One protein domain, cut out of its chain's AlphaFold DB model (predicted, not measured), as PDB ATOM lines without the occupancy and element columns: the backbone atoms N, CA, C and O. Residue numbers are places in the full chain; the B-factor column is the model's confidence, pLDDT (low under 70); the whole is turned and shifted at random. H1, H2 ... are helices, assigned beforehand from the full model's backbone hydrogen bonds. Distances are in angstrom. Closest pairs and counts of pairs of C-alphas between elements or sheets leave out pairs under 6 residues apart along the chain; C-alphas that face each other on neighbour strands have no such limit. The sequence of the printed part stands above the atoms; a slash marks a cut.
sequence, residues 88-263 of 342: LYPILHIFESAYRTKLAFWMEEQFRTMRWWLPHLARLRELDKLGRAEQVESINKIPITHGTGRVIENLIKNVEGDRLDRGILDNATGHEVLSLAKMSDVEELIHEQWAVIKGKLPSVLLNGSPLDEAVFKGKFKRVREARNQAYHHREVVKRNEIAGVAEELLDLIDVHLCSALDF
ATOM      1  N   LEU A  88      18.485  19.227 -43.362       94.62
ATOM      2  CA  LEU A  88      18.720  18.000 -42.599       94.62
ATOM      3  C   LEU A  88      17.488  17.538 -41.812       94.62
ATOM      4  O   LEU A  88      17.386  16.346 -41.532       94.62
ATOM      5  N   TYR A  89      16.554  18.426 -41.445       94.19
ATOM      6  CA  TYR A  89      15.419  18.039 -40.596       94.19
ATOM      7  C   TYR A  89      14.559  16.926 -41.208       94.19
ATOM      8  O   TYR A  89      14.292  15.967 -40.486       94.19
ATOM      9  N   PRO A  90      14.172  16.968 -42.500       94.50
ATOM     10  CA  PRO A  90      13.434  15.866 -43.113       94.50
ATOM     11  C   PRO A  90      14.209  14.544 -43.079       94.50
ATOM     12  O   PRO A  90      13.647  13.525 -42.694       94.50
ATOM     13  N   ILE A  91      15.511  14.570 -43.394       96.69
ATOM     14  CA  ILE A  91      16.382  13.383 -43.386       96.69
ATOM     15  C   ILE A  91      16.413  12.752 -41.993       96.69
ATOM     16  O   ILE A  91      16.163  11.560 -41.830       96.69
ATOM     17  N   LEU A  92      16.693  13.570 -40.978       97.19
ATOM     18  CA  LEU A  92      16.769  13.123 -39.591       97.19
ATOM     19  C   LEU A  92      15.407  12.636 -39.090       97.19
ATOM     20  O   LEU A  92      15.341  11.630 -38.394       97.19
ATOM     21  N   HIS A  93      14.319  13.308 -39.461       96.19
ATOM     22  CA  HIS A  93      12.974  12.906 -39.068       96.19
ATOM     23  C   HIS A  93      12.568  11.557 -39.677       96.19
ATOM     24  O   HIS A  93      12.049  10.703 -38.956       96.19
ATOM     25  N   ILE A  94      12.849  11.336 -40.967       97.38
ATOM     26  CA  ILE A  94      12.634  10.045 -41.641       97.38
ATOM     27  C   ILE A  94      13.464   8.958 -40.955       97.38
ATOM     28  O   ILE A  94      12.919   7.918 -40.592       97.38
ATOM     29  N   PHE A  95      14.749   9.225 -40.704       98.12
ATOM     30  CA  PHE A  95      15.649   8.310 -40.004       98.12
ATOM     31  C   PHE A  95      15.114   7.896 -38.625       98.12
ATOM     32  O   PHE A  95      14.984   6.704 -38.342       98.12
ATOM     33  N   GLU A  96      14.771   8.868 -37.774       97.62
ATOM     34  CA  GLU A  96      14.240   8.600 -36.433       97.62
ATOM     35  C   GLU A  96      12.932   7.801 -36.499       97.62
ATOM     36  O   GLU A  96      12.771   6.814 -35.781       97.62
ATOM     37  N   SER A  97      12.013   8.200 -37.378       96.94
ATOM     38  CA  SER A  97      10.692   7.574 -37.494       96.94
ATOM     39  C   SER A  97      10.787   6.134 -37.997       96.94
ATOM     40  O   SER A  97      10.150   5.239 -37.434       96.94
ATOM     41  N   ALA A  98      11.620   5.894 -39.011       97.69
ATOM     42  CA  ALA A  98      11.827   4.572 -39.586       97.69
ATOM     43  C   ALA A  98      12.441   3.609 -38.563       97.69
ATOM     44  O   ALA A  98      11.897   2.527 -38.343       97.69
ATOM     45  N   TYR A  99      13.509   4.013 -37.866       98.06
ATOM     46  CA  TYR A  99      14.156   3.140 -36.884       98.06
ATOM     47  C   TYR A  99      13.309   2.887 -35.642       98.06
ATOM     48  O   TYR A  99      13.287   1.757 -35.160       98.06
ATOM     49  N   ARG A 100      12.568   3.882 -35.140       98.00
ATOM     50  CA  ARG A 100      11.626   3.666 -34.026       98.00
ATOM     51  C   ARG A 100      10.547   2.656 -34.402       98.00
ATOM     52  O   ARG A 100      10.275   1.737 -33.636       98.00
ATOM     53  N   THR A 101       9.981   2.800 -35.598       96.81
ATOM     54  CA  THR A 101       8.920   1.915 -36.097       96.81
ATOM     55  C   THR A 101       9.441   0.505 -36.363       96.81
ATOM     56  O   THR A 101       8.831  -0.466 -35.919       96.81
ATOM     57  N   LYS A 102      10.589   0.370 -37.039       97.44
ATOM     58  CA  LYS A 102      11.188  -0.936 -37.345       97.44
ATOM     59  C   LYS A 102      11.636  -1.658 -36.072       97.44
ATOM     60  O   LYS A 102      11.404  -2.857 -35.944       97.44
ATOM     61  N   LEU A 103      12.208  -0.934 -35.107       97.62
ATOM     62  CA  LEU A 103      12.589  -1.505 -33.817       97.62
ATOM     63  C   LEU A 103      11.374  -1.985 -33.023       97.62
ATOM     64  O   LEU A 103      11.427  -3.077 -32.466       97.62
ATOM     65  N   ALA A 104      10.278  -1.219 -33.005       97.50
ATOM     66  CA  ALA A 104       9.034  -1.663 -32.381       97.50
ATOM     67  C   ALA A 104       8.575  -2.996 -32.980       97.50
ATOM     68  O   ALA A 104       8.410  -3.962 -32.239       97.50
ATOM     69  N   PHE A 105       8.513  -3.087 -34.312       96.81
ATOM     70  CA  PHE A 105       8.163  -4.326 -35.007       96.81
ATOM     71  C   PHE A 105       9.090  -5.493 -34.629       96.81
ATOM     72  O   PHE A 105       8.617  -6.576 -34.287       96.81
ATOM     73  N   TRP A 106      10.412  -5.286 -34.626       97.19
ATOM     74  CA  TRP A 106      11.359  -6.343 -34.258       97.19
ATOM     75  C   TRP A 106      11.205  -6.817 -32.815       97.19
ATOM     76  O   TRP A 106      11.326  -8.017 -32.572       97.19
ATOM     77  N   MET A 107      10.951  -5.903 -31.876       97.56
ATOM     78  CA  MET A 107      10.737  -6.226 -30.464       97.56
ATOM     79  C   MET A 107       9.421  -6.980 -30.261       97.56
ATOM     80  O   MET A 107       9.382  -7.972 -29.535       97.56
ATOM     81  N   GLU A 108       8.350  -6.544 -30.925       96.75
ATOM     82  CA  GLU A 108       7.045  -7.205 -30.865       96.75
ATOM     83  C   GLU A 108       7.085  -8.603 -31.478       96.75
ATOM     84  O   GLU A 108       6.513  -9.532 -30.912       96.75
ATOM     85  N   GLU A 109       7.812  -8.783 -32.580       96.06
ATOM     86  CA  GLU A 109       8.044 -10.090 -33.194       96.06
ATOM     87  C   GLU A 109       8.900 -10.993 -32.291       96.06
ATOM     88  O   GLU A 109       8.541 -12.148 -32.052       96.06
ATOM     89  N   GLN A 110      10.003 -10.461 -31.749       96.19
ATOM     90  CA  GLN A 110      10.919 -11.209 -30.886       96.19
ATOM     91  C   GLN A 110      10.224 -11.681 -29.613       96.19
ATOM     92  O   GLN A 110      10.352 -12.845 -29.255       96.19
ATOM     93  N   PHE A 111       9.482 -10.801 -28.937       97.69
ATOM     94  CA  PHE A 111       8.835 -11.105 -27.660       97.69
ATOM     95  C   PHE A 111       7.379 -11.559 -27.803       97.69
ATOM     96  O   PHE A 111       6.742 -11.941 -26.821       97.69
ATOM     97  N   ARG A 112       6.831 -11.552 -29.021       97.25
ATOM     98  CA  ARG A 112       5.451 -11.956 -29.342       97.25
ATOM     99  C   ARG A 112       4.400 -11.203 -28.518       97.25
ATOM    100  O   ARG A 112       3.399 -11.780 -28.097       97.25
ATOM    101  N   THR A 113       4.659  -9.931 -28.228       97.44
ATOM    102  CA  THR A 113       3.755  -9.057 -27.472       97.44
ATOM    103  C   THR A 113       4.002  -7.591 -27.806       97.44
ATOM    104  O   THR A 113       5.145  -7.143 -27.867       97.44
ATOM    105  N   MET A 114       2.918  -6.821 -27.940       97.12
ATOM    106  CA  MET A 114       2.956  -5.363 -28.125       97.12
ATOM    107  C   MET A 114       3.413  -4.611 -26.869       97.12
ATOM    108  O   MET A 114       3.711  -3.422 -26.922       97.12
ATOM    109  N   ARG A 115       3.457  -5.283 -25.712       97.12
ATOM    110  CA  ARG A 115       3.785  -4.687 -24.409       97.12
ATOM    111  C   ARG A 115       5.012  -5.345 -23.782       97.12
ATOM    112  O   ARG A 115       5.011  -5.688 -22.603       97.12
ATOM    113  N   TRP A 116       6.067  -5.535 -24.575       97.44
ATOM    114  CA  TRP A 116       7.317  -6.182 -24.147       97.44
ATOM    115  C   TRP A 116       7.999  -5.474 -22.965       97.44
ATOM    116  O   TRP A 116       8.674  -6.106 -22.160       97.44
ATOM    117  N   TRP A 117       7.774  -4.173 -22.811       97.44
ATOM    118  CA  TRP A 117       8.323  -3.339 -21.742       97.44
ATOM    119  C   TRP A 117       7.544  -3.446 -20.413       97.44
ATOM    120  O   TRP A 117       8.076  -3.108 -19.356       97.44
ATOM    121  N   LEU A 118       6.288  -3.912 -20.438       97.12
ATOM    122  CA  LEU A 118       5.370  -3.851 -19.292       97.12
ATOM    123  C   LEU A 118       5.868  -4.599 -18.039       97.12
ATOM    124  O   LEU A 118       5.746  -4.033 -16.950       97.12
ATOM    125  N   PRO A 119       6.474  -5.803 -18.139       97.50
ATOM    126  CA  PRO A 119       7.046  -6.477 -16.971       97.50
ATOM    127  C   PRO A 119       8.120  -5.636 -16.266       97.50
ATOM    128  O   PRO A 119       8.182  -5.606 -15.040       97.50
ATOM    129  N   HIS A 120       8.923  -4.892 -17.032       97.50
ATOM    130  CA  HIS A 120       9.952  -4.012 -16.482       97.50
ATOM    131  C   HIS A 120       9.356  -2.769 -15.816       97.50
ATOM    132  O   HIS A 120       9.845  -2.365 -14.762       97.50
ATOM    133  N   LEU A 121       8.275  -2.185 -16.356       97.00
ATOM    134  CA  LEU A 121       7.587  -1.080 -15.671       97.00
ATOM    135  C   LEU A 121       6.987  -1.548 -14.340       97.00
ATOM    136  O   LEU A 121       7.121  -0.852 -13.333       97.00
ATOM    137  N   ALA A 122       6.350  -2.723 -14.322       95.75
ATOM    138  CA  ALA A 122       5.790  -3.302 -13.102       95.75
ATOM    139  C   ALA A 122       6.875  -3.505 -12.035       95.75
ATOM    140  O   ALA A 122       6.718  -3.033 -10.908       95.75
ATOM    141  N   ARG A 123       8.012  -4.095 -12.425       95.81
ATOM    142  CA  ARG A 123       9.183  -4.265 -11.559       95.81
ATOM    143  C   ARG A 123       9.706  -2.933 -11.016       95.81
ATOM    144  O   ARG A 123       9.955  -2.811  -9.821       95.81
ATOM    145  N   LEU A 124       9.899  -1.934 -11.878       96.31
ATOM    146  CA  LEU A 124      10.430  -0.633 -11.466       96.31
ATOM    147  C   LEU A 124       9.503   0.073 -10.464       96.31
ATOM    148  O   LEU A 124       9.983   0.657  -9.496       96.31
ATOM    149  N   ARG A 125       8.183  -0.030 -10.651       95.19
ATOM    150  CA  ARG A 125       7.188   0.498  -9.704       95.19
ATOM    151  C   ARG A 125       7.165  -0.261  -8.382       95.19
ATOM    152  O   ARG A 125       6.936   0.342  -7.340       95.19
ATOM    153  N   GLU A 126       7.372  -1.574  -8.409       94.62
ATOM    154  CA  GLU A 126       7.516  -2.368  -7.189       94.62
ATOM    155  C   GLU A 126       8.782  -1.968  -6.421       94.62
ATOM    156  O   GLU A 126       8.720  -1.744  -5.214       94.62
ATOM    157  N   LEU A 127       9.901  -1.785  -7.129       94.00
ATOM    158  CA  LEU A 127      11.162  -1.333  -6.547       94.00
ATOM    159  C   LEU A 127      11.032   0.054  -5.900       94.00
ATOM    160  O   LEU A 127      11.542   0.247  -4.801       94.00
ATOM    161  N   ASP A 128      10.329   0.988  -6.545       91.88
ATOM    162  CA  ASP A 128      10.057   2.327  -6.002       91.88
ATOM    163  C   ASP A 128       9.191   2.275  -4.728       91.88
ATOM    164  O   ASP A 128       9.493   2.931  -3.733       91.88
ATOM    165  N   LYS A 129       8.159   1.421  -4.710       91.25
ATOM    166  CA  LYS A 129       7.232   1.296  -3.570       91.25
ATOM    167  C   LYS A 129       7.790   0.499  -2.392       91.25
ATOM    168  O   LYS A 129       7.503   0.830  -1.244       91.25
ATOM    169  N   LEU A 130       8.502  -0.594  -2.662       93.06
ATOM    170  CA  LEU A 130       8.887  -1.598  -1.661       93.06
ATOM    171  C   LEU A 130      10.397  -1.650  -1.399       93.06
ATOM    172  O   LEU A 130      10.831  -2.373  -0.502       93.06
ATOM    173  N   GLY A 131      11.212  -0.944  -2.188       92.50
ATOM    174  CA  GLY A 131      12.676  -0.999  -2.112       92.50
ATOM    175  C   GLY A 131      13.283  -2.327  -2.582       92.50
ATOM    176  O   GLY A 131      14.499  -2.507  -2.509       92.50
ATOM    177  N   ARG A 132      12.463  -3.267  -3.067       92.31
ATOM    178  CA  ARG A 132      12.877  -4.576  -3.592       92.31
ATOM    179  C   ARG A 132      11.926  -5.034  -4.694       92.31
ATOM    180  O   ARG A 132      10.729  -4.803  -4.585       92.31
ATOM    181  N   ALA A 133      12.467  -5.690  -5.716       93.62
ATOM    182  CA  ALA A 133      11.704  -6.349  -6.771       93.62
ATOM    183  C   ALA A 133      12.567  -7.438  -7.423       93.62
ATOM    184  O   ALA A 133      13.782  -7.250  -7.585       93.62
ATOM    185  N   GLU A 134      11.951  -8.555  -7.805       93.31
ATOM    186  CA  GLU A 134      12.629  -9.629  -8.537       93.31
ATOM    187  C   GLU A 134      13.098  -9.142  -9.913       93.31
ATOM    188  O   GLU A 134      12.570  -8.175 -10.466       93.31
ATOM    189  N   GLN A 135      14.146  -9.754 -10.463       94.25
ATOM    190  CA  GLN A 135      14.590  -9.418 -11.816       94.25
ATOM    191  C   GLN A 135      13.629 -10.003 -12.852       94.25
ATOM    192  O   GLN A 135      13.098 -11.096 -12.683       94.25
ATOM    193  N   VAL A 136      13.427  -9.281 -13.954       97.31
ATOM    194  CA  VAL A 136      12.704  -9.833 -15.102       97.31
ATOM    195  C   VAL A 136      13.666 -10.739 -15.866       97.31
ATOM    196  O   VAL A 136      14.599 -10.258 -16.502       97.31
ATOM    197  N   GLU A 137      13.441 -12.048 -15.801       97.19
ATOM    198  CA  GLU A 137      14.274 -13.047 -16.491       97.19
ATOM    199  C   GLU A 137      13.760 -13.381 -17.900       97.19
ATOM    200  O   GLU A 137      14.495 -13.890 -18.748       97.19
ATOM    201  N   SER A 138      12.485 -13.093 -18.173       97.62
ATOM    202  CA  SER A 138      11.868 -13.332 -19.476       97.62
ATOM    203  C   SER A 138      10.748 -12.342 -19.779       97.62
ATOM    204  O   SER A 138      10.065 -11.850 -18.879       97.62
ATOM    205  N   ILE A 139      10.520 -12.095 -21.067       98.06
ATOM    206  CA  ILE A 139       9.366 -11.349 -21.574       98.06
ATOM    207  C   ILE A 139       8.515 -12.337 -22.363       98.06
ATOM    208  O   ILE A 139       8.991 -12.941 -23.320       98.06
ATOM    209  N   ASN A 140       7.260 -12.534 -21.950       97.38
ATOM    210  CA  ASN A 140       6.343 -13.485 -22.590       97.38
ATOM    211  C   ASN A 140       6.964 -14.888 -22.790       97.38
ATOM    212  O   ASN A 140       6.873 -15.486 -23.862       97.38
ATOM    213  N   LYS A 141       7.617 -15.407 -21.737       97.38
ATOM    214  CA  LYS A 141       8.331 -16.702 -21.706       97.38
ATOM    215  C   LYS A 141       9.590 -16.781 -22.577       97.38
ATOM    216  O   LYS A 141      10.175 -17.854 -22.683       97.38
ATOM    217  N   ILE A 142      10.019 -15.678 -23.186       97.38
ATOM    218  CA  ILE A 142      11.252 -15.614 -23.971       97.38
ATOM    219  C   ILE A 142      12.357 -15.062 -23.067       97.38
ATOM    220  O   ILE A 142      12.215 -13.934 -22.585       97.38
ATOM    221  N   PRO A 143      13.415 -15.846 -22.781       96.81
ATOM    222  CA  PRO A 143      14.496 -15.414 -21.904       96.81
ATOM    223  C   PRO A 143      15.167 -14.144 -22.418       96.81
ATOM    224  O   PRO A 143      15.351 -13.977 -23.626       96.81
ATOM    225  N   ILE A 144      15.566 -13.275 -21.495       97.00
ATOM    226  CA  ILE A 144      16.325 -12.065 -21.810       97.00
ATOM    227  C   ILE A 144      17.662 -12.051 -21.085       97.00
ATOM    228  O   ILE A 144      17.836 -12.650 -20.026       97.00
ATOM    229  N   THR A 145      18.626 -11.339 -21.658       95.69
ATOM    230  CA  THR A 145      19.881 -11.050 -20.965       95.69
ATOM    231  C   THR A 145      19.664  -9.945 -19.932       95.69
ATOM    232  O   THR A 145      18.799  -9.079 -20.090       95.69
ATOM    233  N   HIS A 146      20.517  -9.901 -18.907       94.38
ATOM    234  CA  HIS A 146      20.531  -8.787 -17.956       94.38
ATOM    235  C   HIS A 146      20.753  -7.427 -18.656       94.38
ATOM    236  O   HIS A 146      20.172  -6.416 -18.263       94.38
ATOM    237  N   GLY A 147      21.567  -7.399 -19.721       95.94
ATOM    238  CA  GLY A 147      21.797  -6.205 -20.543       95.94
ATOM    239  C   GLY A 147      20.516  -5.681 -21.197       95.94
ATOM    240  O   GLY A 147      20.198  -4.499 -21.054       95.94
ATOM    241  N   THR A 148      19.720  -6.584 -21.782       96.56
ATOM    242  CA  THR A 148      18.397  -6.273 -22.352       96.56
ATOM    243  C   THR A 148      17.490  -5.636 -21.304       96.56
ATOM    244  O   THR A 148      16.964  -4.547 -21.524       96.56
ATOM    245  N   GLY A 149      17.350  -6.277 -20.136       97.31
ATOM    246  CA  GLY A 149      16.488  -5.765 -19.072       97.31
ATOM    247  C   GLY A 149      16.908  -4.375 -18.594       97.31
ATOM    248  O   GLY A 149      16.070  -3.483 -18.466       97.31
ATOM    249  N   ARG A 150      18.215  -4.149 -18.427       97.19
ATOM    250  CA  ARG A 150      18.771  -2.845 -18.040       97.19
ATOM    251  C   ARG A 150      18.448  -1.744 -19.055       97.19
ATOM    252  O   ARG A 150      18.079  -0.645 -18.648       97.19
ATOM    253  N   VAL A 151      18.592  -2.007 -20.355       97.62
ATOM    254  CA  VAL A 151      18.312  -0.996 -21.391       97.62
ATOM    255  C   VAL A 151      16.820  -0.675 -21.470       97.62
ATOM    256  O   VAL A 151      16.460   0.499 -21.565       97.62
ATOM    257  N   ILE A 152      15.944  -1.675 -21.331       98.12
ATOM    258  CA  ILE A 152      14.491  -1.451 -21.263       98.12
ATOM    259  C   ILE A 152      14.128  -0.598 -20.039       98.12
ATOM    260  O   ILE A 152      13.353   0.350 -20.151       98.12
ATOM    261  N   GLU A 153      14.716  -0.879 -18.876       97.19
ATOM    262  CA  GLU A 153      14.474  -0.097 -17.657       97.19
ATOM    263  C   GLU A 153      14.959   1.353 -17.771       97.19
ATOM    264  O   GLU A 153      14.265   2.271 -17.331       97.19
ATOM    265  N   ASN A 154      16.123   1.581 -18.387       97.00
ATOM    266  CA  ASN A 154      16.632   2.929 -18.643       97.00
ATOM    267  C   ASN A 154      15.723   3.707 -19.600       97.00
ATOM    268  O   ASN A 154      15.429   4.878 -19.347       97.00
ATOM    269  N   LEU A 155      15.238   3.053 -20.660       97.56
ATOM    270  CA  LEU A 155      14.264   3.629 -21.583       97.56
ATOM    271  C   LEU A 155      12.996   4.050 -20.831       97.56
ATOM    272  O   LEU A 155      12.563   5.194 -20.959       97.56
ATOM    273  N   ILE A 156      12.434   3.163 -20.001       97.44
ATOM    274  CA  ILE A 156      11.230   3.455 -19.210       97.44
ATOM    275  C   ILE A 156      11.449   4.679 -18.319       97.44
ATOM    276  O   ILE A 156      10.640   5.604 -18.358       97.44
ATOM    277  N   LYS A 157      12.560   4.739 -17.575       95.94
ATOM    278  CA  LYS A 157      12.898   5.899 -16.728       95.94
ATOM    279  C   LYS A 157      13.051   7.187 -17.534       95.94
ATOM    280  O   LYS A 157      12.620   8.244 -17.086       95.94
ATOM    281  N   ASN A 158      13.617   7.118 -18.739       94.62
ATOM    282  CA  ASN A 158      13.740   8.280 -19.620       94.62
ATOM    283  C   ASN A 158      12.377   8.825 -20.085       94.62
ATOM    284  O   ASN A 158      12.270  10.032 -20.316       94.62
ATOM    285  N   VAL A 159      11.357   7.971 -20.206       94.31
ATOM    286  CA  VAL A 159      10.002   8.357 -20.638       94.31
ATOM    287  C   VAL A 159       9.118   8.765 -19.452       94.31
ATOM    288  O   VAL A 159       8.586   9.879 -19.418       94.31
ATOM    289  N   GLU A 160       8.996   7.900 -18.446       93.31
ATOM    290  CA  GLU A 160       8.159   8.105 -17.254       93.31
ATOM    291  C   GLU A 160       8.777   9.081 -16.239       93.31
ATOM    292  O   GLU A 160       8.073   9.662 -15.417       93.31
ATOM    293  N   GLY A 161      10.089   9.306 -16.303       90.38
ATOM    294  CA  GLY A 161      10.842   9.987 -15.252       90.38
ATOM    295  C   GLY A 161      11.188   9.058 -14.084       90.38
ATOM    296  O   GLY A 161      10.634   7.970 -13.935       90.38
ATOM    297  N   ASP A 162      12.103   9.509 -13.224       86.50
ATOM    298  CA  ASP A 162      12.672   8.674 -12.155       86.50
ATOM    299  C   ASP A 162      11.645   8.200 -11.113       86.50
ATOM    300  O   ASP A 162      11.862   7.175 -10.475       86.50
ATOM    301  N   ARG A 163      10.534   8.932 -10.950       84.44
ATOM    302  CA  ARG A 163       9.463   8.629  -9.983       84.44
ATOM    303  C   ARG A 163       8.332   7.764 -10.543       84.44
ATOM    304  O   ARG A 163       7.461   7.359  -9.784       84.44
ATOM    305  N   LEU A 164       8.328   7.488 -11.850       89.19
ATOM    306  CA  LEU A 164       7.365   6.591 -12.510       89.19
ATOM    307  C   LEU A 164       5.878   6.944 -12.284       89.19
ATOM    308  O   LEU A 164       5.007   6.069 -12.364       89.19
ATOM    309  N   ASP A 165       5.592   8.214 -11.994       84.69
ATOM    310  CA  ASP A 165       4.297   8.733 -11.543       84.69
ATOM    311  C   ASP A 165       3.495   9.428 -12.651       84.69
ATOM    312  O   ASP A 165       2.355   9.835 -12.425       84.69
ATOM    313  N   ARG A 166       4.056   9.549 -13.861       87.50
ATOM    314  CA  ARG A 166       3.394  10.233 -14.981       87.50
ATOM    315  C   ARG A 166       2.310   9.386 -15.644       87.50
ATOM    316  O   ARG A 166       1.381   9.953 -16.211       87.50
ATOM    317  N   GLY A 167       2.434   8.057 -15.596       89.19
ATOM    318  CA  GLY A 167       1.455   7.124 -16.169       89.19
ATOM    319  C   GLY A 167       1.389   7.177 -17.698       89.19
ATOM    320  O   GLY A 167       0.385   6.783 -18.290       89.19
ATOM    321  N   ILE A 168       2.443   7.677 -18.350       91.38
ATOM    322  CA  ILE A 168       2.480   7.876 -19.808       91.38
ATOM    323  C   ILE A 168       2.398   6.530 -20.538       91.38
ATOM    324  O   ILE A 168       1.808   6.433 -21.614       91.38
ATOM    325  N   LEU A 169       2.976   5.485 -19.951       94.56
ATOM    326  CA  LEU A 169       3.103   4.173 -20.560       94.56
ATOM    327  C   LEU A 169       1.957   3.223 -20.212       94.56
ATOM    328  O   LEU A 169       1.845   2.200 -20.872       94.56
ATOM    329  N   ASP A 170       1.075   3.529 -19.255       91.31
ATOM    330  CA  ASP A 170       0.111   2.559 -18.689       91.31
ATOM    331  C   ASP A 170      -0.711   1.782 -19.729       91.31
ATOM    332  O   ASP A 170      -1.025   0.606 -19.531       91.31
ATOM    333  N   ASN A 171      -1.017   2.416 -20.864       91.06
ATOM    334  CA  ASN A 171      -1.742   1.793 -21.968       91.06
ATOM    335  C   ASN A 171      -0.964   1.725 -23.287       91.06
ATOM    336  O   ASN A 171      -1.515   1.230 -24.272       91.06
ATOM    337  N   ALA A 172       0.300   2.148 -23.290       94.88
ATOM    338  CA  ALA A 172       1.109   2.279 -24.490       94.88
ATOM    339  C   ALA A 172       1.451   0.925 -25.140       94.88
ATOM    340  O   ALA A 172       1.665  -0.104 -24.491       94.88
ATOM    341  N   THR A 173       1.537   0.940 -26.458       95.44
ATOM    342  CA  THR A 173       2.144  -0.096 -27.300       95.44
ATOM    343  C   THR A 173       3.661   0.093 -27.383       95.44
ATOM    344  O   THR A 173       4.203   1.126 -26.983       95.44
ATOM    345  N   GLY A 174       4.375  -0.896 -27.926       94.56
ATOM    346  CA  GLY A 174       5.814  -0.801 -28.177       94.56
ATOM    347  C   GLY A 174       6.160   0.358 -29.114       94.56
ATOM    348  O   GLY A 174       7.140   1.066 -28.880       94.56
ATOM    349  N   HIS A 175       5.316   0.601 -30.121       96.38
ATOM    350  CA  HIS A 175       5.423   1.759 -31.010       96.38
ATOM    351  C   HIS A 175       5.313   3.090 -30.255       96.38
ATOM    352  O   HIS A 175       6.148   3.972 -30.449       96.38
ATOM    353  N   GLU A 176       4.327   3.238 -29.370       96.19
ATOM    354  CA  GLU A 176       4.129   4.471 -28.597       96.19
ATOM    355  C   GLU A 176       5.270   4.704 -27.601       96.19
ATOM    356  O   GLU A 176       5.801   5.813 -27.533       96.19
ATOM    357  N   VAL A 177       5.740   3.653 -26.919       96.44
ATOM    358  CA  VAL A 177       6.939   3.716 -26.064       96.44
ATOM    359  C   VAL A 177       8.146   4.220 -26.850       96.44
ATOM    360  O   VAL A 177       8.825   5.163 -26.436       96.44
ATOM    361  N   LEU A 178       8.401   3.625 -28.015       97.50
ATOM    362  CA  LEU A 178       9.536   4.004 -28.847       97.50
ATOM    363  C   LEU A 178       9.345   5.349 -29.538       97.50
ATOM    364  O   LEU A 178      10.344   5.947 -29.912       97.50
ATOM    365  N   SER A 179       8.129   5.877 -29.674       95.62
ATOM    366  CA  SER A 179       7.913   7.249 -30.154       95.62
ATOM    367  C   SER A 179       8.385   8.307 -29.144       95.62
ATOM    368  O   SER A 179       8.835   9.382 -29.537       95.62
ATOM    369  N   LEU A 180       8.357   7.969 -27.849       95.12
ATOM    370  CA  LEU A 180       8.722   8.853 -26.738       95.12
ATOM    371  C   LEU A 180      10.186   8.709 -26.299       95.12
ATOM    372  O   LEU A 180      10.728   9.595 -25.639       95.12
ATOM    373  N   ALA A 181      10.832   7.599 -26.655       95.75
ATOM    374  CA  ALA A 181      12.210   7.311 -26.273       95.75
ATOM    375  C   ALA A 181      13.215   8.326 -26.856       95.75
ATOM    376  O   ALA A 181      12.966   8.968 -27.882       95.75
ATOM    377  N   LYS A 182      14.415   8.445 -26.287       95.56
ATOM    378  CA  LYS A 182      15.517   9.182 -26.931       95.56
ATOM    379  C   LYS A 182      16.136   8.318 -28.030       95.56
ATOM    380  O   LYS A 182      16.115   7.095 -27.962       95.56
ATOM    381  N   MET A 183      16.782   8.941 -29.016       95.81
ATOM    382  CA  MET A 183      17.508   8.177 -30.044       95.81
ATOM    383  C   MET A 183      18.687   7.368 -29.490       95.81
ATOM    384  O   MET A 183      19.101   6.403 -30.120       95.81
ATOM    385  N   SER A 184      19.230   7.737 -28.325       96.38
ATOM    386  CA  SER A 184      20.210   6.905 -27.616       96.38
ATOM    387  C   SER A 184      19.590   5.615 -27.084       96.38
ATOM    388  O   SER A 184      20.227   4.579 -27.176       96.38
ATOM    389  N   ASP A 185      18.345   5.658 -26.597       97.06
ATOM    390  CA  ASP A 185      17.649   4.464 -26.103       97.06
ATOM    391  C   ASP A 185      17.368   3.493 -27.262       97.06
ATOM    392  O   ASP A 185      17.538   2.287 -27.125       97.06
ATOM    393  N   VAL A 186      17.000   4.031 -28.434       97.38
ATOM    394  CA  VAL A 186      16.830   3.261 -29.680       97.38
ATOM    395  C   VAL A 186      18.150   2.599 -30.097       97.38
ATOM    396  O   VAL A 186      18.162   1.410 -30.403       97.38
ATOM    397  N   GLU A 187      19.263   3.343 -30.084       97.00
ATOM    398  CA  GLU A 187      20.600   2.807 -30.391       97.00
ATOM    399  C   GLU A 187      20.996   1.683 -29.423       97.00
ATOM    400  O   GLU A 187      21.423   0.615 -29.858       97.00
ATOM    401  N   GLU A 188      20.854   1.917 -28.116       97.00
ATOM    402  CA  GLU A 188      21.215   0.951 -27.074       97.00
ATOM    403  C   GLU A 188      20.370  -0.318 -27.162       97.00
ATOM    404  O   GLU A 188      20.903  -1.419 -27.030       97.00
ATOM    405  N   LEU A 189      19.071  -0.189 -27.442       97.12
ATOM    406  CA  LEU A 189      18.187  -1.340 -27.562       97.12
ATOM    407  C   LEU A 189      18.498  -2.167 -28.815       97.12
ATOM    408  O   LEU A 189      18.511  -3.394 -28.737       97.12
ATOM    409  N   ILE A 190      18.823  -1.525 -29.946       96.94
ATOM    410  CA  ILE A 190      19.299  -2.240 -31.142       96.94
ATOM    411  C   ILE A 190      20.607  -2.978 -30.845       96.94
ATOM    412  O   ILE A 190      20.764  -4.127 -31.247       96.94
ATOM    413  N   HIS A 191      21.531  -2.329 -30.138       95.94
ATOM    414  CA  HIS A 191      22.822  -2.906 -29.772       95.94
ATOM    415  C   HIS A 191      22.664  -4.142 -28.876       95.94
ATOM    416  O   HIS A 191      23.177  -5.205 -29.207       95.94
ATOM    417  N   GLU A 192      21.886  -4.054 -27.795       96.12
ATOM    418  CA  GLU A 192      21.641  -5.210 -26.919       96.12
ATOM    419  C   GLU A 192      20.901  -6.350 -27.637       96.12
ATOM    420  O   GLU A 192      21.058  -7.516 -27.280       96.12
ATOM    421  N   GLN A 193      20.097  -6.036 -28.660       95.31
ATOM    422  CA  GLN A 193      19.385  -7.023 -29.480       95.31
ATOM    423  C   GLN A 193      20.117  -7.377 -30.782       95.31
ATOM    424  O   GLN A 193      19.526  -8.014 -31.659       95.31
ATOM    425  N   TRP A 194      21.397  -7.014 -30.930       95.94
ATOM    426  CA  TRP A 194      22.103  -7.138 -32.206       95.94
ATOM    427  C   TRP A 194      22.113  -8.569 -32.749       95.94
ATOM    428  O   TRP A 194      21.868  -8.770 -33.936       95.94
ATOM    429  N   ALA A 195      22.307  -9.574 -31.890       92.75
ATOM    430  CA  ALA A 195      22.308 -10.981 -32.297       92.75
ATOM    431  C   ALA A 195      20.994 -11.414 -32.979       92.75
ATOM    432  O   ALA A 195      21.014 -12.234 -33.895       92.75
ATOM    433  N   VAL A 196      19.863 -10.836 -32.564       91.75
ATOM    434  CA  VAL A 196      18.540 -11.095 -33.151       91.75
ATOM    435  C   VAL A 196      18.321 -10.222 -34.387       91.75
ATOM    436  O   VAL A 196      17.870 -10.705 -35.425       91.75
ATOM    437  N   ILE A 197      18.650  -8.933 -34.289       94.25
ATOM    438  CA  ILE A 197      18.399  -7.948 -35.347       94.25
ATOM    439  C   ILE A 197      19.281  -8.209 -36.567       94.25
ATOM    440  O   ILE A 197      18.798  -8.107 -37.691       94.25
ATOM    441  N   LYS A 198      20.544  -8.604 -36.381       94.38
ATOM    442  CA  LYS A 198      21.486  -8.822 -37.483       94.38
ATOM    443  C   LYS A 198      20.984  -9.859 -38.487       94.38
ATOM    444  O   LYS A 198      21.197  -9.677 -39.681       94.38
ATOM    445  N   GLY A 199      20.280 -10.897 -38.033       92.94
ATOM    446  CA  GLY A 199      19.677 -11.901 -38.918       92.94
ATOM    447  C   GLY A 199      18.561 -11.358 -39.822       92.94
ATOM    448  O   GLY A 199      18.206 -12.007 -40.800       92.94
ATOM    449  N   LYS A 200      18.024 -10.171 -39.512       92.88
ATOM    450  CA  LYS A 200      16.974  -9.481 -40.275       92.88
ATOM    451  C   LYS A 200      17.519  -8.380 -41.185       92.88
ATOM    452  O   LYS A 200      16.747  -7.779 -41.922       92.88
ATOM    453  N   LEU A 201      18.817  -8.088 -41.100       95.44
ATOM    454  CA  LEU A 201      19.481  -7.060 -41.894       95.44
ATOM    455  C   LEU A 201      20.331  -7.703 -42.996       95.44
ATOM    456  O   LEU A 201      20.872  -8.795 -42.793       95.44
ATOM    457  N   PRO A 202      20.552  -7.004 -44.121       94.62
ATOM    458  CA  PRO A 202      21.559  -7.399 -45.097       94.62
ATOM    459  C   PRO A 202      22.935  -7.663 -44.456       94.62
ATOM    460  O   PRO A 202      23.334  -7.059 -43.451       94.62
ATOM    461  N   SER A 203      23.697  -8.599 -45.026       93.06
ATOM    462  CA  SER A 203      25.043  -8.931 -44.539       93.06
ATOM    463  C   SER A 203      26.086  -7.870 -44.908       93.06
ATOM    464  O   SER A 203      27.091  -7.747 -44.205       93.06
ATOM    465  N   VAL A 204      25.820  -7.086 -45.952       93.94
ATOM    466  CA  VAL A 204      26.696  -6.056 -46.516       93.94
ATOM    467  C   VAL A 204      25.957  -4.730 -46.665       93.94
ATOM    468  O   VAL A 204      24.735  -4.699 -46.779       93.94
ATOM    469  N   LEU A 205      26.714  -3.639 -46.660       92.19
ATOM    470  CA  LEU A 205      26.242  -2.301 -47.010       92.19
ATOM    471  C   LEU A 205      26.148  -2.135 -48.536       92.19
ATOM    472  O   LEU A 205      26.733  -2.918 -49.285       92.19
ATOM    473  N   LEU A 206      25.515  -1.049 -48.993       84.75
ATOM    474  CA  LEU A 206      25.426  -0.677 -50.417       84.75
ATOM    475  C   LEU A 206      26.785  -0.639 -51.135       84.75
ATOM    476  O   LEU A 206      26.887  -0.977 -52.310       84.75
ATOM    477  N   ASN A 207      27.847  -0.252 -50.428       84.75
ATOM    478  CA  ASN A 207      29.206  -0.199 -50.973       84.75
ATOM    479  C   ASN A 207      29.941  -1.561 -50.966       84.75
ATOM    480  O   ASN A 207      31.140  -1.607 -51.234       84.75
ATOM    481  N   GLY A 208      29.256  -2.651 -50.605       89.31
ATOM    482  CA  GLY A 208      29.802  -4.008 -50.526       89.31
ATOM    483  C   GLY A 208      30.588  -4.324 -49.248       89.31
ATOM    484  O   GLY A 208      31.024  -5.461 -49.072       89.31
ATOM    485  N   SER A 209      30.770  -3.363 -48.338       89.94
ATOM    486  CA  SER A 209      31.487  -3.599 -47.077       89.94
ATOM    487  C   SER A 209      30.660  -4.475 -46.128       89.94
ATOM    488  O   SER A 209      29.440  -4.293 -46.056       89.94
ATOM    489  N   PRO A 210      31.283  -5.378 -45.347       94.19
ATOM    490  CA  PRO A 210      30.580  -6.159 -44.333       94.19
ATOM    491  C   PRO A 210      29.868  -5.266 -43.313       94.19
ATOM    492  O   PRO A 210      30.427  -4.279 -42.832       94.19
ATOM    493  N   LEU A 211      28.640  -5.638 -42.958       95.69
ATOM    494  CA  LEU A 211      27.914  -5.024 -41.855       95.69
ATOM    495  C   LEU A 211      28.135  -5.846 -40.586       95.69
ATOM    496  O   LEU A 211      27.527  -6.904 -40.413       95.69
ATOM    497  N   ASP A 212      28.946  -5.319 -39.678       95.31
ATOM    498  CA  ASP A 212      29.050  -5.799 -38.304       95.31
ATOM    499  C   ASP A 212      28.453  -4.793 -37.307       95.31
ATOM    500  O   ASP A 212      27.991  -3.703 -37.664       95.31
ATOM    501  N   GLU A 213      28.432  -5.195 -36.039       95.94
ATOM    502  CA  GLU A 213      27.868  -4.410 -34.944       95.94
ATOM    503  C   GLU A 213      28.581  -3.071 -34.739       95.94
ATOM    504  O   GLU A 213      27.941  -2.041 -34.521       95.94
ATOM    505  N   ALA A 214      29.913  -3.072 -34.821       95.81
ATOM    506  CA  ALA A 214      30.728  -1.889 -34.588       95.81
ATOM    507  C   ALA A 214      30.529  -0.865 -35.711       95.81
ATOM    508  O   ALA A 214      30.392   0.333 -35.442       95.81
ATOM    509  N   VAL A 215      30.446  -1.338 -36.957       95.62
ATOM    510  CA  VAL A 215      30.138  -0.525 -38.137       95.62
ATOM    511  C   VAL A 215      28.744   0.082 -38.019       95.62
ATOM    512  O   VAL A 215      28.601   1.299 -38.181       95.62
ATOM    513  N   PHE A 216      27.730  -0.726 -37.690       96.81
ATOM    514  CA  PHE A 216      26.364  -0.238 -37.495       96.81
ATOM    515  C   PHE A 216      26.313   0.838 -36.408       96.81
ATOM    516  O   PHE A 216      25.870   1.961 -36.659       96.81
ATOM    517  N   LYS A 217      26.843   0.529 -35.220       96.50
ATOM    518  CA  LYS A 217      26.850   1.429 -34.063       96.50
ATOM    519  C   LYS A 217      27.590   2.731 -34.358       96.50
ATOM    520  O   LYS A 217      27.090   3.809 -34.045       96.50
ATOM    521  N   GLY A 218      28.750   2.659 -35.013       97.06
ATOM    522  CA  GLY A 218      29.526   3.837 -35.406       97.06
ATOM    523  C   GLY A 218      28.759   4.760 -36.358       97.06
ATOM    524  O   GLY A 218      28.724   5.976 -36.148       97.06
ATOM    525  N   LYS A 219      28.097   4.191 -37.371       97.19
ATOM    526  CA  LYS A 219      27.256   4.945 -38.313       97.19
ATOM    527  C   LYS A 219      26.022   5.536 -37.628       97.19
ATOM    528  O   LYS A 219      25.757   6.728 -37.788       97.19
ATOM    529  N   PHE A 220      25.315   4.747 -36.821       97.94
ATOM    530  CA  PHE A 220      24.109   5.184 -36.114       97.94
ATOM    531  C   PHE A 220      24.416   6.332 -35.148       97.94
ATOM    532  O   PHE A 220      23.761   7.378 -35.181       97.94
ATOM    533  N   LYS A 221      25.484   6.189 -34.351       97.31
ATOM    534  CA  LYS A 221      25.984   7.234 -33.452       97.31
ATOM    535  C   LYS A 221      26.289   8.528 -34.206       97.31
ATOM    536  O   LYS A 221      25.900   9.598 -33.746       97.31
ATOM    537  N   ARG A 222      26.926   8.446 -35.378       97.50
ATOM    538  CA  ARG A 222      27.248   9.619 -36.204       97.50
ATOM    539  C   ARG A 222      25.993  10.378 -36.652       97.50
ATOM    540  O   ARG A 222      25.964  11.606 -36.552       97.50
ATOM    541  N   VAL A 223      24.947   9.673 -37.094       97.88
ATOM    542  CA  VAL A 223      23.656  10.300 -37.450       97.88
ATOM    543  C   VAL A 223      22.987  10.901 -36.211       97.88
ATOM    544  O   VAL A 223      22.536  12.045 -36.253       97.88
ATOM    545  N   ARG A 224      22.994  10.195 -35.072       96.94
ATOM    546  CA  ARG A 224      22.447  10.698 -33.799       96.94
ATOM    547  C   ARG A 224      23.176  11.943 -33.276       96.94
ATOM    548  O   ARG A 224      22.546  12.843 -32.725       96.94
ATOM    549  N   GLU A 225      24.492  12.023 -33.419       96.25
ATOM    550  CA  GLU A 225      25.264  13.205 -33.018       96.25
ATOM    551  C   GLU A 225      24.940  14.410 -33.903       96.25
ATOM    552  O   GLU A 225      24.676  15.496 -33.377       96.25
ATOM    553  N   ALA A 226      24.866  14.212 -35.222       96.06
ATOM    554  CA  ALA A 226      24.429  15.247 -36.158       96.06
ATOM    555  C   ALA A 226      22.992  15.705 -35.866       96.06
ATOM    556  O   ALA A 226      22.703  16.901 -35.854       96.06
ATOM    557  N   ARG A 227      22.108  14.759 -35.532       95.62
ATOM    558  CA  ARG A 227      20.758  15.033 -35.041       95.62
ATOM    559  C   ARG A 227      20.793  15.961 -33.835       95.62
ATOM    560  O   ARG A 227      20.179  17.023 -33.851       95.62
ATOM    561  N   ASN A 228      21.527  15.590 -32.791       94.62
ATOM    562  CA  ASN A 228      21.602  16.392 -31.571       94.62
ATOM    563  C   ASN A 228      22.159  17.793 -31.846       94.62
ATOM    564  O   ASN A 228      21.630  18.767 -31.319       94.62
ATOM    565  N   GLN A 229      23.167  17.920 -32.710       93.19
ATOM    566  CA  GLN A 229      23.661  19.228 -33.144       93.19
ATOM    567  C   GLN A 229      22.554  20.056 -33.812       93.19
ATOM    568  O   GLN A 229      22.306  21.183 -33.382       93.19
ATOM    569  N   ALA A 230      21.838  19.487 -34.786       92.25
ATOM    570  CA  ALA A 230      20.769  20.180 -35.504       92.25
ATOM    571  C   ALA A 230      19.627  20.645 -34.583       92.25
ATOM    572  O   ALA A 230      19.204  21.799 -34.663       92.25
ATOM    573  N   TYR A 231      19.160  19.791 -33.668       90.19
ATOM    574  CA  TYR A 231      18.085  20.139 -32.725       90.19
ATOM    575  C   TYR A 231      18.525  21.101 -31.609       90.19
ATOM    576  O   TYR A 231      17.679  21.758 -31.010       90.19
ATOM    577  N   HIS A 232      19.828  21.238 -31.351       89.38
ATOM    578  CA  HIS A 232      20.379  22.230 -30.418       89.38
ATOM    579  C   HIS A 232      20.903  23.492 -31.115       89.38
ATOM    580  O   HIS A 232      21.701  24.225 -30.532       89.38
ATOM    581  N   HIS A 233      20.477  23.746 -32.357       85.00
ATOM    582  CA  HIS A 233      20.898  24.902 -33.153       85.00
ATOM    583  C   HIS A 233      22.428  25.033 -33.280       85.00
ATOM    584  O   HIS A 233      22.966  26.137 -33.342       85.00
ATOM    585  N   ARG A 234      23.148  23.910 -33.314       88.19
ATOM    586  CA  ARG A 234      24.584  23.867 -33.614       88.19
ATOM    587  C   ARG A 234      24.769  23.500 -35.076       88.19
ATOM    588  O   ARG A 234      23.990  22.724 -35.628       88.19
ATOM    589  N   GLU A 235      25.803  24.045 -35.704       87.56
ATOM    590  CA  GLU A 235      26.102  23.686 -37.084       87.56
ATOM    591  C   GLU A 235      26.466  22.199 -37.192       87.56
ATOM    592  O   GLU A 235      27.281  21.693 -36.422       87.56
ATOM    593  N   VAL A 236      25.874  21.513 -38.174       91.44
ATOM    594  CA  VAL A 236      26.286  20.162 -38.559       91.44
ATOM    595  C   VAL A 236      27.319  20.267 -39.674       91.44
ATOM    596  O   VAL A 236      27.025  20.723 -40.781       91.44
ATOM    597  N   VAL A 237      28.539  19.826 -39.386       88.56
ATOM    598  CA  VAL A 237      29.628  19.759 -40.368       88.56
ATOM    599  C   VAL A 237      29.444  18.520 -41.256       88.56
ATOM    600  O   VAL A 237      28.892  17.514 -40.811       88.56
ATOM    601  N   LYS A 238      29.919  18.565 -42.512       92.62
ATOM    602  CA  LYS A 238      29.872  17.427 -43.461       92.62
ATOM    603  C   LYS A 238      28.449  16.884 -43.699       92.62
ATOM    604  O   LYS A 238      28.238  15.677 -43.752       92.62
ATOM    605  N   ARG A 239      27.470  17.780 -43.880       93.75
ATOM    606  CA  ARG A 239      26.036  17.455 -44.056       93.75
ATOM    607  C   ARG A 239      25.773  16.364 -45.101       93.75
ATOM    608  O   ARG A 239      25.028  15.434 -44.820       93.75
ATOM    609  N   ASN A 240      26.446  16.428 -46.251       93.19
ATOM    610  CA  ASN A 240      26.307  15.424 -47.312       93.19
ATOM    611  C   ASN A 240      26.811  14.039 -46.880       93.19
ATOM    612  O   ASN A 240      26.192  13.035 -47.207       93.19
ATOM    613  N   GLU A 241      27.899  13.975 -46.103       95.81
ATOM    614  CA  GLU A 241      28.376  12.701 -45.551       95.81
ATOM    615  C   GLU A 241      27.380  12.148 -44.521       95.81
ATOM    616  O   GLU A 241      27.166  10.944 -44.471       95.81
ATOM    617  N   ILE A 242      26.749  13.009 -43.711       96.88
ATOM    618  CA  ILE A 242      25.698  12.589 -42.769       96.88
ATOM    619  C   ILE A 242      24.475  12.051 -43.511       96.88
ATOM    620  O   ILE A 242      23.969  10.998 -43.136       96.88
ATOM    621  N   ALA A 243      24.029  12.736 -44.567       96.19
ATOM    622  CA  ALA A 243      22.928  12.276 -45.407       96.19
ATOM    623  C   ALA A 243      23.237  10.910 -46.040       96.19
ATOM    624  O   ALA A 243      22.407  10.013 -45.964       96.19
ATOM    625  N   GLY A 244      24.454  10.716 -46.564       96.00
ATOM    626  CA  GLY A 244      24.884   9.425 -47.111       96.00
ATOM    627  C   GLY A 244      24.921   8.303 -46.068       96.00
ATOM    628  O   GLY A 244      24.472   7.197 -46.342       96.00
ATOM    629  N   VAL A 245      25.387   8.583 -44.845       96.88
ATOM    630  CA  VAL A 245      25.358   7.589 -43.753       96.88
ATOM    631  C   VAL A 245      23.921   7.265 -43.328       96.88
ATOM    632  O   VAL A 245      23.632   6.115 -43.005       96.88
ATOM    633  N   ALA A 246      23.023   8.254 -43.315       97.69
ATOM    634  CA  ALA A 246      21.612   8.030 -43.018       97.69
ATOM    635  C   ALA A 246      20.927   7.183 -44.104       97.69
ATOM    636  O   ALA A 246      20.199   6.263 -43.751       97.69
ATOM    637  N   GLU A 247      21.201   7.450 -45.386       96.94
ATOM    638  CA  GLU A 247      20.725   6.648 -46.526       96.94
ATOM    639  C   GLU A 247      21.177   5.189 -46.398       96.94
ATOM    640  O   GLU A 247      20.341   4.296 -46.403       96.94
ATOM    641  N   GLU A 248      22.475   4.938 -46.187       96.25
ATOM    642  CA  GLU A 248      23.002   3.572 -46.038       96.25
ATOM    643  C   GLU A 248      22.339   2.802 -44.890       96.25
ATOM    644  O   GLU A 248      22.139   1.598 -44.992       96.25
ATOM    645  N   LEU A 249      22.027   3.473 -43.779       97.38
ATOM    646  CA  LEU A 249      21.352   2.850 -42.641       97.38
ATOM    647  C   LEU A 249      19.863   2.602 -42.920       97.38
ATOM    648  O   LEU A 249      19.337   1.552 -42.559       97.38
ATOM    649  N   LEU A 250      19.182   3.550 -43.560       97.75
ATOM    650  CA  LEU A 250      17.775   3.417 -43.937       97.75
ATOM    651  C   LEU A 250      17.564   2.306 -44.977       97.75
ATOM    652  O   LEU A 250      16.605   1.542 -44.857       97.75
ATOM    653  N   ASP A 251      18.498   2.144 -45.910       96.75
ATOM    654  CA  ASP A 251      18.496   1.057 -46.891       96.75
ATOM    655  C   ASP A 251      18.497  -0.327 -46.216       96.75
ATOM    656  O   ASP A 251      17.731  -1.206 -46.605       96.75
ATOM    657  N   LEU A 252      19.231  -0.494 -45.102       96.69
ATOM    658  CA  LEU A 252      19.240  -1.748 -44.328       96.69
ATOM    659  C   LEU A 252      17.862  -2.160 -43.791       96.69
ATOM    660  O   LEU A 252      17.684  -3.317 -43.409       96.69
ATOM    661  N   ILE A 253      16.921  -1.219 -43.689       96.69
ATOM    662  CA  ILE A 253      15.561  -1.457 -43.194       96.69
ATOM    663  C   ILE A 253      14.490  -1.236 -44.266       96.69
ATOM    664  O   ILE A 253      13.314  -1.095 -43.912       96.69
ATOM    665  N   ASP A 254      14.896  -1.279 -45.540       95.81
ATOM    666  CA  ASP A 254      14.054  -1.165 -46.735       95.81
ATOM    667  C   ASP A 254      13.443   0.233 -46.932       95.81
ATOM    668  O   ASP A 254      12.335   0.385 -47.451       95.81
ATOM    669  N   VAL A 255      14.156   1.278 -46.500       96.69
ATOM    670  CA  VAL A 255      13.745   2.676 -46.670       96.69
ATOM    671  C   VAL A 255      14.738   3.393 -47.577       96.69
ATOM    672  O   VAL A 255      15.845   3.716 -47.170       96.69
ATOM    673  N   HIS A 256      14.310   3.708 -48.798       95.81
ATOM    674  CA  HIS A 256      15.090   4.537 -49.717       95.81
ATOM    675  C   HIS A 256      14.833   6.023 -49.426       95.81
ATOM    676  O   HIS A 256      13.736   6.542 -49.676       95.81
ATOM    677  N   LEU A 257      15.826   6.712 -48.861       95.50
ATOM    678  CA  LEU A 257      15.670   8.072 -48.343       95.50
ATOM    679  C   LEU A 257      15.477   9.086 -49.475       95.50
ATOM    680  O   LEU A 257      14.641   9.978 -49.329       95.50
ATOM    681  N   CYS A 258      16.154   8.923 -50.611       93.31
ATOM    682  CA  CYS A 258      15.938   9.780 -51.780       93.31
ATOM    683  C   CYS A 258      14.461   9.783 -52.227       93.31
ATOM    684  O   CYS A 258      13.836  10.841 -52.293       93.31
ATOM    685  N   SER A 259      13.845   8.604 -52.392       93.81
ATOM    686  CA  SER A 259      12.417   8.521 -52.741       93.81
ATOM    687  C   SER A 259      11.511   9.112 -51.661       93.81
ATOM    688  O   SER A 259      10.530   9.781 -51.978       93.81
ATOM    689  N   ALA A 260      11.830   8.904 -50.380       93.19
ATOM    690  CA  ALA A 260      11.066   9.499 -49.287       93.19
ATOM    691  C   ALA A 260      11.106  11.040 -49.328       93.19
ATOM    692  O   ALA A 260      10.078  11.689 -49.126       93.19
ATOM    693  N   LEU A 261      12.265  11.631 -49.637       91.50
ATOM    694  CA  LEU A 261      12.414  13.078 -49.803       91.50
ATOM    695  C   LEU A 261      11.658  13.603 -51.028       91.50
ATOM    696  O   LEU A 261      11.008  14.647 -50.924       91.50
ATOM    697  N   ASP A 262      11.674  12.874 -52.145       89.19
ATOM    698  CA  ASP A 262      10.897  13.228 -53.337       89.19
ATOM    699  C   ASP A 262       9.397  13.278 -53.018       89.19
ATOM    700  O   ASP A 262       8.712  14.241 -53.367       89.19
ATOM    701  N   PHE A 263       8.876  12.295 -52.275       87.69
ATOM    702  CA  PHE A 263       7.478  12.312 -51.835       87.69
ATOM    703  C   PHE A 263       7.160  13.504 -50.925       87.69
ATOM    704  O   PHE A 263       6.108  14.129 -51.087       87.69
TER     705      PHE A 263
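Overview. This is residues 88 to 263 of the 342 residues of an uncharacterized protein of Mesorhizobium sp. M7A.F.Ca.CA.001.06.1.1 (UniProt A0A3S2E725). Three helices, H3, H5 and H7, stand side by side in a row, each running the opposite way to the next, and the long helix H1 slants across one side of H5 and H7. H4 packs on H1, H8 packs on both H7 and H1, and the two ends of the long axis hold H2, which packs on H3, and H9, which packs on H1 and H8. The printed part has 176 residues with nine named helices, H1 to H9 in order along the chain, and no named strand; the class is all helix. It is compact, with a radius of gyration of the C-alphas of 17.2 A, and spans 52 by 36 by 28 A.

Arrangement. H1, residues 88 to 111, is the hub, touching five other helices. With residues 97 to 108 alone it touches H4, residues 174 to 180, at a shallow tilt of 32 degrees, opposite ways; the closest C-alphas, of Ala 104 and His 175, are 5.2 A apart. With residues 96 to 103 alone it touches H5, residues 183 to 192, at 38 degrees, only just a steep tilt; the closest C-alphas are Arg 100 and Val 186, 6.8 A. H5 touches H7, residues 213 to 231, at a shallow tilt of 8 degrees, opposite ways, with C-alphas 183 and 224 closest at 6.7 A. H5 also touches H3, residues 146 to 160, at 16 degrees, opposite ways, closest at C-alphas 148 and 192, 5.7 A. H3 touches H2, residues 118 to 130, about perpendicular at 76 degrees, and H2 does so with residues 120 to 124 alone; C-alphas 120 and 153 are closest, 6.1 A. H8, residues 239 to 251, touches H7 at a steep tilt of 50 degrees, closest at C-alphas 223 and 242, 6.1 A. H9, residues 257 to 263, touches H8 about perpendicular, closest at C-alphas 247 and 257, 5.6 A. H6, residues 194 to 200, is close to but not clearly touching H5, with C-alphas 190 and 197 at 7.1 A. H1 and H3 are apart. Every O i to N i+4 pair is within hydrogen-bond range in H1, H2, H3, H4, H5, H7, H8 and H9; in H6 it is 1 of 3, beside 2 of 4 O i to N i+3 pairs.

Along the chain. H1 begins at C-alpha 88 (18.720, 18.000, -42.599) and is 34.2 A long. H7 measures 26.5 A, H3 20.9 A, H8 18.3 A and H2 18.1 A. H9 ends at C-alpha 263 (7.478, 12.312, -51.835).

Size, cuts and confidence. The C-alphas farthest apart, of Leu 130 and Asp 262, are 53.8 A apart. The links H2 to H3, H3 to H4 and H6 to H7 are long. The printed part has no cut, and no printed residue is under 70 in pLDDT.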